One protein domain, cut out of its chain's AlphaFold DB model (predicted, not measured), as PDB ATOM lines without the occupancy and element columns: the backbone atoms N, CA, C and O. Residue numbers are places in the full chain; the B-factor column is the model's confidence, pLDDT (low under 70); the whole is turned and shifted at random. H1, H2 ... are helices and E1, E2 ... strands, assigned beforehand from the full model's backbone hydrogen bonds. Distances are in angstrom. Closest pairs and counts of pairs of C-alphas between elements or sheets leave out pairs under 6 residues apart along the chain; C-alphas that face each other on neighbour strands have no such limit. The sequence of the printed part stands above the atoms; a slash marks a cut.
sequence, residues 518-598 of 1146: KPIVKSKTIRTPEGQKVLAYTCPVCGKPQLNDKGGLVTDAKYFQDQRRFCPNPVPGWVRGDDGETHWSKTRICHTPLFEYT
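This is residues 518 to 598 of the 1146 residues of the protein "DEAD/DEAH box helicase" of Anaerolineales bacterium (UniProt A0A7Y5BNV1). Two separate two-stranded hairpins, E1 with E2 and E3 with E4, make the two ends of the longest axis with a loop-rich part between them; the small helix H1 is at the E1 and E2 end, its Ala 557 near Tyr 537 of E2, and residues 539 to 556, with no named element, loop from E2 to H1. The two ends of the printed part come together, residues 518 to 519 pairing antiparallel with residues 595 to 596 of E5. The printed part has 81 residues, with five named strands and one named helix in the order E1, E2, H1, E3, E4, E5; both two-stranded sheets are antiparallel. The class is mostly strand, though under half of the residues are in named elements. The whole is loose, with a radius of gyration of the C-alphas of 14.5 A and spans of 46 by 34 by 20 A.

E1, residues 522 to 527, and E2, residues 533 to 538, form an antiparallel hairpin at 146 degrees; N 524 and O 536 are within hydrogen-bond range at 2.8 A. H1, residues 557 to 560, has its closest C-alpha to E2 at Ala 557, 7.3 A from that of Tyr 537. H1 is too short for an O i to N i+4 pair; its one O i to N i+3 pair is within range. E3, residues 570 to 576, and E4, residues 582 to 589, form the other antiparallel hairpin, at 151 degrees, with N 573 and O 585 2.8 A apart. E4 bends by 100 degrees at residue 586. E1 and E3 are apart. E5, residues 595 to 597, pairs with no named strand; the closest C-alphas of H1 and E5, Phe 560 and Phe 595, are 7.5 A apart.

E1 begins at C-alpha 522 (-8.588, -21.673, 20.645) and is 16.1 A long; E2 is 14.9 A. H1 is 5.8 A long. E3 is 15.6 A and E4 14.9 A. E5, 6.8 A, ends at C-alpha 597 (-1.463, -36.275, 24.643).

The two C-alphas farthest apart, Gln 532 and Asp 579, are 47.1 A apart. The printed part has no cut. The link from E2 to H1 is long, 18 residues. Confidence is under 70 at residues 529, 562, 577 to 581 and 597 to 598.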
ATOM      1  N   LYS A 518      -0.930 -32.928  20.757       78.62
ATOM      2  CA  LYS A 518      -1.488 -31.894  19.890       78.62
ATOM      3  C   LYS A 518      -1.782 -30.657  20.732       78.62
ATOM      4  O   LYS A 518      -2.087 -30.785  21.921       78.62
ATOM      5  N   PRO A 519      -1.653 -29.458  20.158       85.44
ATOM      6  CA  PRO A 519      -1.941 -28.245  20.895       85.44
ATOM      7  C   PRO A 519      -3.441 -28.133  21.174       85.44
ATOM      8  O   PRO A 519      -4.262 -28.360  20.287       85.44
ATOM      9  N   ILE A 520      -3.792 -27.754  22.402       88.88
ATOM     10  CA  ILE A 520      -5.167 -27.418  22.788       88.88
ATOM     11  C   ILE A 520      -5.265 -25.910  22.967       88.88
ATOM     12  O   ILE A 520      -5.133 -25.369  24.060       88.88
ATOM     13  N   VAL A 521      -5.449 -25.207  21.856       90.69
ATOM     14  CA  VAL A 521      -5.577 -23.746  21.812       90.69
ATOM     15  C   VAL A 521      -6.821 -23.360  21.021       90.69
ATOM     16  O   VAL A 521      -7.206 -24.051  20.081       90.69
ATOM     17  N   LYS A 522      -7.463 -22.253  21.396       90.56
ATOM     18  CA  LYS A 522      -8.588 -21.673  20.645       90.56
ATOM     19  C   LYS A 522      -8.086 -20.494  19.827       90.56
ATOM     20  O   LYS A 522      -7.265 -19.729  20.318       90.56
ATOM     21  N   SER A 523      -8.591 -20.278  18.623       89.25
ATOM     22  CA  SER A 523      -8.254 -19.085  17.843       89.25
ATOM     23  C   SER A 523      -9.269 -17.969  18.096       89.25
ATOM     24  O   SER A 523     -10.472 -18.223  18.136       89.25
ATOM     25  N   LYS A 524      -8.804 -16.727  18.246       89.00
ATOM     26  CA  LYS A 524      -9.650 -15.535  18.360       89.00
ATOM     27  C   LYS A 524      -9.058 -14.398  17.535       89.00
ATOM     28  O   LYS A 524      -7.857 -14.154  17.585       89.00
ATOM     29  N   THR A 525      -9.899 -13.680  16.803       88.56
ATOM     30  CA  THR A 525      -9.484 -12.463  16.097       88.56
ATOM     31  C   THR A 525      -9.352 -11.318  17.098       88.56
ATOM     32  O   THR A 525     -10.314 -10.984  17.791       88.56
ATOM     33  N   ILE A 526      -8.164 -10.723  17.189       84.94
ATOM     34  CA  ILE A 526      -7.836  -9.636  18.116       84.94
ATOM     35  C   ILE A 526      -7.415  -8.414  17.310       84.94
ATOM     36  O   ILE A 526      -6.747  -8.534  16.285       84.94
ATOM     37  N   ARG A 527      -7.826  -7.230  17.764       81.50
ATOM     38  CA  ARG A 527      -7.405  -5.960  17.176       81.50
ATOM     39  C   ARG A 527      -6.087  -5.531  17.820       81.50
ATOM     40  O   ARG A 527      -6.022  -5.444  19.045       81.50
ATOM     41  N   THR A 528      -5.044  -5.320  17.026       72.44
ATOM     42  CA  THR A 528      -3.760  -4.819  17.529       72.44
ATOM     43  C   THR A 528      -3.884  -3.343  17.929       72.44
ATOM     44  O   THR A 528      -4.843  -2.683  17.513       72.44
ATOM     45  N   PRO A 529      -2.937  -2.796  18.718       66.69
ATOM     46  CA  PRO A 529      -2.891  -1.363  19.029       66.69
ATOM     47  C   PRO A 529      -2.894  -0.468  17.781       66.69
ATOM     48  O   PRO A 529      -3.412   0.640  17.814       66.69
ATOM     49  N   GLU A 530      -2.374  -0.976  16.662       72.50
ATOM     50  CA  GLU A 530      -2.337  -0.313  15.357       72.50
ATOM     51  C   GLU A 530      -3.636  -0.499  14.533       72.50
ATOM     52  O   GLU A 530      -3.702  -0.127  13.364       72.50
ATOM     53  N   GLY A 531      -4.686  -1.093  15.115       74.81
ATOM     54  CA  GLY A 531      -6.019  -1.220  14.512       74.81
ATOM     55  C   GLY A 531      -6.224  -2.418  13.573       74.81
ATOM     56  O   GLY A 531      -7.367  -2.668  13.166       74.81
ATOM     57  N   GLN A 532      -5.176  -3.193  13.271       79.00
ATOM     58  CA  GLN A 532      -5.245  -4.389  12.420       79.00
ATOM     59  C   GLN A 532      -5.923  -5.566  13.132       79.00
ATOM     60  O   GLN A 532      -5.715  -5.806  14.318       79.00
ATOM     61  N   LYS A 533      -6.735  -6.338  12.398       82.75
ATOM     62  CA  LYS A 533      -7.332  -7.588  12.890       82.75
ATOM     63  C   LYS A 533      -6.362  -8.742  12.642       82.75
ATOM     64  O   LYS A 533      -6.056  -9.039  11.494       82.75
ATOM     65  N   VAL A 534      -5.919  -9.408  13.704       83.75
ATOM     66  CA  VAL A 534      -4.966 -10.524  13.642       83.75
ATOM     67  C   VAL A 534      -5.568 -11.755  14.320       83.75
ATOM     68  O   VAL A 534      -6.157 -11.654  15.398       83.75
ATOM     69  N   LEU A 535      -5.441 -12.924  13.688       88.25
ATOM     70  CA  LEU A 535      -5.838 -14.205  14.274       88.25
ATOM     71  C   LEU A 535      -4.805 -14.619  15.327       88.25
ATOM     72  O   LEU A 535      -3.661 -14.903  14.984       88.25
ATOM     73  N   ALA A 536      -5.198 -14.653  16.598       90.06
ATOM     74  CA  ALA A 536      -4.322 -15.028  17.704       90.06
ATOM     75  C   ALA A 536      -4.817 -16.298  18.403       90.06
ATOM     76  O   ALA A 536      -6.018 -16.486  18.620       90.06
ATOM     77  N   TYR A 537      -3.887 -17.155  18.811       93.50
ATOM     78  CA  TYR A 537      -4.196 -18.335  19.611       93.50
ATOM     79  C   TYR A 537      -4.297 -17.978  21.098       93.50
ATOM     80  O   TYR A 537      -3.486 -17.242  21.661       93.50
ATOM     81  N   THR A 538      -5.326 -18.504  21.750       93.25
ATOM     82  CA  THR A 538      -5.719 -18.234  23.133       93.25
ATOM     83  C   THR A 538      -5.781 -19.534  23.933       93.25
ATOM     84  O   THR A 538      -5.980 -20.625  23.388       93.25
ATOM     85  N   CYS A 539      -5.607 -19.420  25.248       91.94
ATOM     86  CA  CYS A 539      -5.772 -20.549  26.161       91.94
ATOM     87  C   CYS A 539      -7.239 -21.018  26.167       91.94
ATOM     88  O   CYS A 539      -8.135 -20.181  26.307       91.94
ATOM     89  N   PRO A 540      -7.517 -22.331  26.078       90.56
ATOM     90  CA  PRO A 540      -8.883 -22.847  26.000       90.56
ATOM     91  C   PRO A 540      -9.677 -22.643  27.297       90.56
ATOM     92  O   PRO A 540     -10.908 -22.601  27.229       90.56
ATOM     93  N   VAL A 541      -8.971 -22.504  28.428       88.69
ATOM     94  CA  VAL A 541      -9.527 -22.333  29.777       88.69
ATOM     95  C   VAL A 541      -9.662 -20.858  30.143       88.69
ATOM     96  O   VAL A 541     -10.769 -20.398  30.390       88.69
ATOM     97  N   CYS A 542      -8.573 -20.077  30.148       89.19
ATOM     98  CA  CYS A 542      -8.654 -18.671  30.570       89.19
ATOM     99  C   CYS A 542      -9.022 -17.687  29.451       89.19
ATOM    100  O   CYS A 542      -9.207 -16.503  29.720       89.19
ATOM    101  N   GLY A 543      -9.063 -18.132  28.191       88.19
ATOM    102  CA  GLY A 543      -9.426 -17.304  27.036       88.19
ATOM    103  C   GLY A 543      -8.423 -16.200  26.679       88.19
ATOM    104  O   GLY A 543      -8.638 -15.474  25.708       88.19
ATOM    105  N   LYS A 544      -7.326 -16.054  27.435       89.94
ATOM    106  CA  LYS A 544      -6.323 -15.008  27.206       89.94
ATOM    107  C   LYS A 544      -5.376 -15.364  26.044       89.94
ATOM    108  O   LYS A 544      -5.008 -16.541  25.907       89.94
ATOM    109  N   PRO A 545      -4.944 -14.372  25.239       90.56
ATOM    110  CA  PRO A 545      -4.032 -14.585  24.113       90.56
ATOM    111  C   PRO A 545      -2.673 -15.094  24.581       90.56
ATOM    112  O   PRO A 545      -2.230 -14.766  25.681       90.56
ATOM    113  N   GLN A 546      -2.036 -15.929  23.767       91.88
ATOM    114  CA  GLN A 546      -0.666 -16.370  23.998       91.88
ATOM    115  C   GLN A 546       0.310 -15.405  23.332       91.88
ATOM    116  O   GLN A 546       0.073 -14.943  22.212       91.88
ATOM    117  N   LEU A 547       1.399 -15.111  24.040       88.88
ATOM    118  CA  LEU A 547       2.491 -14.274  23.560       88.88
ATOM    119  C   LEU A 547       3.726 -15.145  23.322       88.88
ATOM    120  O   LEU A 547       3.962 -16.098  24.063       88.88
ATOM    121  N   ASN A 548       4.490 -14.825  22.282       84.69
ATOM    122  CA  ASN A 548       5.786 -15.429  22.021       84.69
ATOM    123  C   ASN A 548       6.857 -14.866  22.973       84.69
ATOM    124  O   ASN A 548       6.614 -13.901  23.698       84.69
ATOM    125  N   ASP A 549       8.067 -15.425  22.934       77.75
ATOM    126  CA  ASP A 549       9.157 -15.061  23.857       77.75
ATOM    127  C   ASP A 549       9.626 -13.594  23.695       77.75
ATOM    128  O   ASP A 549      10.318 -13.056  24.553       77.75
ATOM    129  N   LYS A 550       9.217 -12.925  22.606       76.69
ATOM    130  CA  LYS A 550       9.470 -11.502  22.316       76.69
ATOM    131  C   LYS A 550       8.272 -10.597  22.651       76.69
ATOM    132  O   LYS A 550       8.274  -9.426  22.284       76.69
ATOM    133  N   GLY A 551       7.229 -11.129  23.291       79.00
ATOM    134  CA  GLY A 551       6.026 -10.390  23.688       79.00
ATOM    135  C   GLY A 551       4.994 -10.143  22.575       79.00
ATOM    136  O   GLY A 551       4.035  -9.409  22.797       79.00
ATOM    137  N   GLY A 552       5.151 -10.736  21.386       84.25
ATOM    138  CA  GLY A 552       4.193 -10.624  20.274       84.25
ATOM    139  C   GLY A 552       3.094 -11.693  20.313       84.25
ATOM    140  O   GLY A 552       3.326 -12.787  20.813       84.25
ATOM    141  N   LEU A 553       1.904 -11.409  19.763       87.25
ATOM    142  CA  LEU A 553       0.804 -12.385  19.675       87.25
ATOM    143  C   LEU A 553       1.217 -13.633  18.880       87.25
ATOM    144  O   LEU A 553       1.810 -13.526  17.808       87.25
ATOM    145  N   VAL A 554       0.861 -14.816  19.382       87.75
ATOM    146  CA  VAL A 554       1.075 -16.083  18.673       87.75
ATOM    147  C   VAL A 554      -0.023 -16.279  17.629       87.75
ATOM    148  O   VAL A 554      -1.194 -16.441  17.978       87.75
ATOM    149  N   THR A 555       0.364 -16.297  16.353       88.00
ATOM    150  CA  THR A 555      -0.547 -16.383  15.196       88.00
ATOM    151  C   THR A 555      -0.437 -17.693  14.410       88.00
ATOM    152  O   THR A 555      -1.279 -17.954  13.555       88.00
ATOM    153  N   ASP A 556       0.549 -18.543  14.717       84.88
ATOM    154  CA  ASP A 556       0.754 -19.858  14.096       84.88
ATOM    155  C   ASP A 556       0.649 -20.971  15.154       84.88
ATOM    156  O   ASP A 556       1.276 -20.903  16.214       84.88
ATOM    157  N   ALA A 557      -0.139 -22.010  14.862       80.25
ATOM    158  CA  ALA A 557      -0.311 -23.167  15.734       80.25
ATOM    159  C   ALA A 557       0.982 -23.988  15.888       80.25
ATOM    160  O   ALA A 557       1.153 -24.651  16.916       80.25
ATOM    161  N   LYS A 558       1.907 -23.921  14.913       81.69
ATOM    162  CA  LYS A 558       3.221 -24.587  14.984       81.69
ATOM    163  C   LYS A 558       4.013 -24.192  16.230       81.69
ATOM    164  O   LYS A 558       4.684 -25.036  16.813       81.69
ATOM    165  N   TYR A 559       3.821 -22.969  16.730       82.88
ATOM    166  CA  TYR A 559       4.448 -22.477  17.963       82.88
ATOM    167  C   TYR A 559       4.221 -23.384  19.193       82.88
ATOM    168  O   TYR A 559       5.055 -23.442  20.101       82.88
ATOM    169  N   PHE A 560       3.093 -24.103  19.235       82.12
ATOM    170  CA  PHE A 560       2.740 -25.031  20.317       82.12
ATOM    171  C   PHE A 560       3.121 -26.493  20.022       82.12
ATOM    172  O   PHE A 560       3.010 -27.349  20.900       82.12
ATOM    173  N   GLN A 561       3.539 -26.795  18.792       72.12
ATOM    174  CA  GLN A 561       3.958 -28.136  18.377       72.12
ATOM    175  C   GLN A 561       5.430 -28.388  18.720       72.12
ATOM    176  O   GLN A 561       5.774 -29.493  19.131       72.12
ATOM    177  N   ASP A 562       6.271 -27.353  18.643       69.44
ATOM    178  CA  ASP A 562       7.714 -27.468  18.886       69.44
ATOM    179  C   ASP A 562       8.057 -27.757  20.357       69.44
ATOM    180  O   ASP A 562       9.027 -28.454  20.660       69.44
ATOM    181  N   GLN A 563       7.255 -27.244  21.296       73.62
ATOM    182  CA  GLN A 563       7.477 -27.415  22.730       73.62
ATOM    183  C   GLN A 563       6.155 -27.510  23.491       73.62
ATOM    184  O   GLN A 563       5.210 -26.764  23.233       73.62
ATOM    185  N   ARG A 564       6.106 -28.394  24.495       81.31
ATOM    186  CA  ARG A 564       5.003 -28.442  25.466       81.31
ATOM    187  C   ARG A 564       4.984 -27.150  26.273       81.31
ATOM    188  O   ARG A 564       5.940 -26.850  26.987       81.31
ATOM    189  N   ARG A 565       3.890 -26.400  26.168       85.75
ATOM    190  CA  ARG A 565       3.718 -25.107  26.835       85.75
ATOM    191  C   ARG A 565       2.555 -25.158  27.816       85.75
ATOM    192  O   ARG A 565       1.529 -25.782  27.557       85.75
ATOM    193  N   PHE A 566       2.719 -24.466  28.933       90.19
ATOM    194  CA  PHE A 566       1.649 -24.183  29.882       90.19
ATOM    195  C   PHE A 566       1.268 -22.714  29.752       90.19
ATOM    196  O   PHE A 566       2.120 -21.883  29.449       90.19
ATOM    197  N   CYS A 567      -0.005 -22.391  29.960       89.06
ATOM    198  CA  CYS A 567      -0.479 -21.017  29.872       89.06
ATOM    199  C   CYS A 567       0.189 -20.144  30.955       89.06
ATOM    200  O   CYS A 567      -0.066 -20.378  32.140       89.06
ATOM    201  N   PRO A 568       0.975 -19.114  30.588       90.12
ATOM    202  CA  PRO A 568       1.654 -18.251  31.552       90.12
ATOM    203  C   PRO A 568       0.766 -17.096  32.040       90.12
ATOM    204  O   PRO A 568       1.180 -16.306  32.882       90.12
ATOM    205  N   ASN A 569      -0.453 -16.964  31.506       89.38
ATOM    206  CA  ASN A 569      -1.286 -15.798  31.767       89.38
ATOM    207  C   ASN A 569      -1.751 -15.744  33.234       89.38
ATOM    208  O   ASN A 569      -2.264 -16.750  33.736       89.38
ATOM    209  N   PRO A 570      -1.665 -14.574  33.896       86.69
ATOM    210  CA  PRO A 570      -2.202 -14.398  35.238       86.69
ATOM    211  C   PRO A 570      -3.733 -14.449  35.194       86.69
ATOM    212  O   PRO A 570      -4.358 -13.834  34.326       86.69
ATOM    213  N   VAL A 571      -4.351 -15.174  36.115       86.25
ATOM    214  CA  VAL A 571      -5.798 -15.325  36.290       86.25
ATOM    215  C   VAL A 571      -6.148 -15.253  37.781       86.25
ATOM    216  O   VAL A 571      -5.332 -15.644  38.614       86.25
ATOM    217  N   PRO A 572      -7.350 -14.783  38.145       84.88
ATOM    218  CA  PRO A 572      -7.833 -14.907  39.513       84.88
ATOM    219  C   PRO A 572      -8.054 -16.382  39.868       84.88
ATOM    220  O   PRO A 572      -8.571 -17.141  39.046       84.88
ATOM    221  N   GLY A 573      -7.690 -16.796  41.076       83.56
ATOM    222  CA  GLY A 573      -7.975 -18.138  41.568       83.56
ATOM    223  C   GLY A 573      -7.319 -18.455  42.905       83.56
ATOM    224  O   GLY A 573      -6.387 -17.788  43.346       83.56
ATOM    225  N   TRP A 574      -7.799 -19.523  43.530       79.81
ATOM    226  CA  TRP A 574      -7.254 -20.063  44.771       79.81
ATOM    227  C   TRP A 574      -5.808 -20.553  44.590       79.81
ATOM    228  O   TRP A 574      -5.506 -21.279  43.638       79.81
ATOM    229  N   VAL A 575      -4.913 -20.163  45.494       77.81
ATOM    230  CA  VAL A 575      -3.512 -20.595  45.573       77.81
ATOM    231  C   VAL A 575      -3.283 -21.168  46.961       77.81
ATOM    232  O   VAL A 575      -3.751 -20.611  47.951       77.81
ATOM    233  N   ARG A 576      -2.588 -22.301  47.025       72.12
ATOM    234  CA  ARG A 576      -2.177 -22.893  48.293       72.12
ATOM    235  C   ARG A 576      -0.886 -22.213  48.740       72.12
ATOM    236  O   ARG A 576       0.073 -22.215  47.971       72.12
ATOM    237  N   GLY A 577      -0.905 -21.586  49.909       69.94
ATOM    238  CA  GLY A 577       0.276 -21.007  50.536       69.94
ATOM    239  C   GLY A 577       1.226 -22.086  51.054       69.94
ATOM    240  O   GLY A 577       0.876 -23.268  51.123       69.94
ATOM    241  N   ASP A 578       2.439 -21.673  51.419       60.00
ATOM    242  CA  ASP A 578       3.467 -22.551  52.001       60.00
ATOM    243  C   ASP A 578       3.067 -23.095  53.391       60.00
ATOM    244  O   ASP A 578       3.635 -24.071  53.875       60.00
ATOM    245  N   ASP A 579       2.051 -22.488  54.006       62.66
ATOM    246  CA  ASP A 579       1.350 -22.914  55.222       62.66
ATOM    247  C   ASP A 579       0.346 -24.059  54.989       62.66
ATOM    248  O   ASP A 579      -0.202 -24.624  55.934       62.66
ATOM    249  N   GLY A 580       0.105 -24.430  53.729       59.38
ATOM    250  CA  GLY A 580      -0.874 -25.437  53.348       59.38
ATOM    251  C   GLY A 580      -2.313 -24.918  53.261       59.38
ATOM    252  O   GLY A 580      -3.168 -25.695  52.815       59.38
ATOM    253  N   GLU A 581      -2.576 -23.649  53.596       62.56
ATOM    254  CA  GLU A 581      -3.889 -23.003  53.512       62.56
ATOM    255  C   GLU A 581      -4.150 -22.424  52.117       62.56
ATOM    256  O   GLU A 581      -3.243 -22.093  51.356       62.56
ATOM    257  N   THR A 582      -5.424 -22.334  51.732       74.94
ATOM    258  CA  THR A 582      -5.818 -21.917  50.380       74.94
ATOM    259  C   THR A 582      -6.376 -20.497  50.411       74.94
ATOM    260  O   THR A 582      -7.450 -20.275  50.959       74.94
ATOM    261  N   HIS A 583      -5.687 -19.535  49.794       80.94
ATOM    262  CA  HIS A 583      -6.125 -18.138  49.713       80.94
ATOM    263  C   HIS A 583      -6.407 -17.720  48.264       80.94
ATOM    264  O   HIS A 583      -5.832 -18.247  47.310       80.94
ATOM    265  N   TRP A 584      -7.329 -16.779  48.063       80.38
ATOM    266  CA  TRP A 584      -7.696 -16.306  46.728       80.38
ATOM    267  C   TRP A 584      -6.675 -15.286  46.205       80.38
ATOM    268  O   TRP A 584      -6.551 -14.188  46.744       80.38
ATOM    269  N   SER A 585      -5.960 -15.617  45.127       80.44
ATOM    270  CA  SER A 585      -5.015 -14.716  44.458       80.44
ATOM    271  C   SER A 585      -5.637 -14.094  43.212       80.44
ATOM    272  O   SER A 585      -6.234 -14.782  42.388       80.44
ATOM    273  N   LYS A 586      -5.452 -12.783  43.016       79.94
ATOM    274  CA  LYS A 586      -5.881 -12.088  41.786       79.94
ATOM    275  C   LYS A 586      -4.951 -12.351  40.589       79.94
ATOM    276  O   LYS A 586      -5.325 -12.039  39.460       79.94
ATOM    277  N   THR A 587      -3.758 -12.905  40.818       82.06
ATOM    278  CA  THR A 587      -2.665 -12.988  39.830       82.06
ATOM    279  C   THR A 587      -2.025 -14.378  39.725       82.06
ATOM    280  O   THR A 587      -0.917 -14.507  39.204       82.06
ATOM    281  N   ARG A 588      -2.716 -15.441  40.158       83.19
ATOM    282  CA  ARG A 588      -2.278 -16.836  39.975       83.19
ATOM    283  C   ARG A 588      -1.965 -17.123  38.503       83.19
ATOM    284  O   ARG A 588      -2.728 -16.761  37.618       83.19
ATOM    285  N   ILE A 589      -0.898 -17.862  38.216       86.50
ATOM    286  CA  ILE A 589      -0.617 -18.303  36.843       86.50
ATOM    287  C   ILE A 589      -1.639 -19.373  36.431       86.50
ATOM    288  O   ILE A 589      -1.866 -20.343  37.156       86.50
ATOM    289  N   CYS A 590      -2.264 -19.203  35.261       86.00
ATOM    290  CA  CYS A 590      -3.281 -20.116  34.733       86.00
ATOM    291  C   CYS A 590      -2.779 -21.562  34.678       86.00
ATOM    292  O   CYS A 590      -3.499 -22.476  35.080       86.00
ATOM    293  N   HIS A 591      -1.552 -21.756  34.187       86.06
ATOM    294  CA  HIS A 591      -0.832 -23.029  34.146       86.06
ATOM    295  C   HIS A 591      -1.611 -24.180  33.477       86.06
ATOM    296  O   HIS A 591      -1.280 -25.354  33.630       86.06
ATOM    297  N   THR A 592      -2.652 -23.856  32.705       89.25
ATOM    298  CA  THR A 592      -3.382 -24.836  31.901       89.25
ATOM    299  C   THR A 592      -2.425 -25.393  30.850       89.25
ATOM    300  O   THR A 592      -1.788 -24.592  30.155       89.25
ATOM    301  N   PRO A 593      -2.287 -26.724  30.719       87.56
ATOM    302  CA  PRO A 593      -1.499 -27.303  29.642       87.56
ATOM    303  C   PRO A 593      -2.110 -26.868  28.310       87.56
ATOM    304  O   PRO A 593      -3.302 -27.031  28.085       87.56
ATOM    305  N   LEU A 594      -1.306 -26.283  27.426       90.12
ATOM    306  CA  LEU A 594      -1.740 -25.900  26.076       90.12
ATOM    307  C   LEU A 594      -1.540 -27.047  25.081       90.12
ATOM    308  O   LEU A 594      -1.443 -26.837  23.875       90.12
ATOM    309  N   PHE A 595      -1.451 -28.266  25.598       87.06
ATOM    310  CA  PHE A 595      -1.254 -29.493  24.855       87.06
ATOM    311  C   PHE A 595      -2.058 -30.619  25.502       87.06
ATOM    312  O   PHE A 595      -2.243 -30.639  26.718       87.06
ATOM    313  N   GLU A 596      -2.492 -31.574  24.691       80.56
ATOM    314  CA  GLU A 596      -3.016 -32.848  25.166       80.56
ATOM    315  C   GLU A 596      -2.283 -33.991  24.478       80.56
ATOM    316  O   GLU A 596      -1.915 -33.894  23.304       80.56
ATOM    317  N   TYR A 597      -2.030 -35.065  25.221       65.81
ATOM    318  CA  TYR A 597      -1.463 -36.275  24.643       65.81
ATOM    319  C   TYR A 597      -2.494 -36.920  23.726       65.81
ATOM    320  O   TYR A 597      -3.657 -37.062  24.105       65.81
ATOM    321  N   THR A 598      -2.080 -37.316  22.524       62.81
ATOM    322  CA  THR A 598      -2.955 -38.121  21.676       62.81
ATOM    323  C   THR A 598      -3.218 -39.455  22.377       62.81
ATOM    324  O   THR A 598      -2.297 -40.099  22.888       62.81
TER     325      THR A 598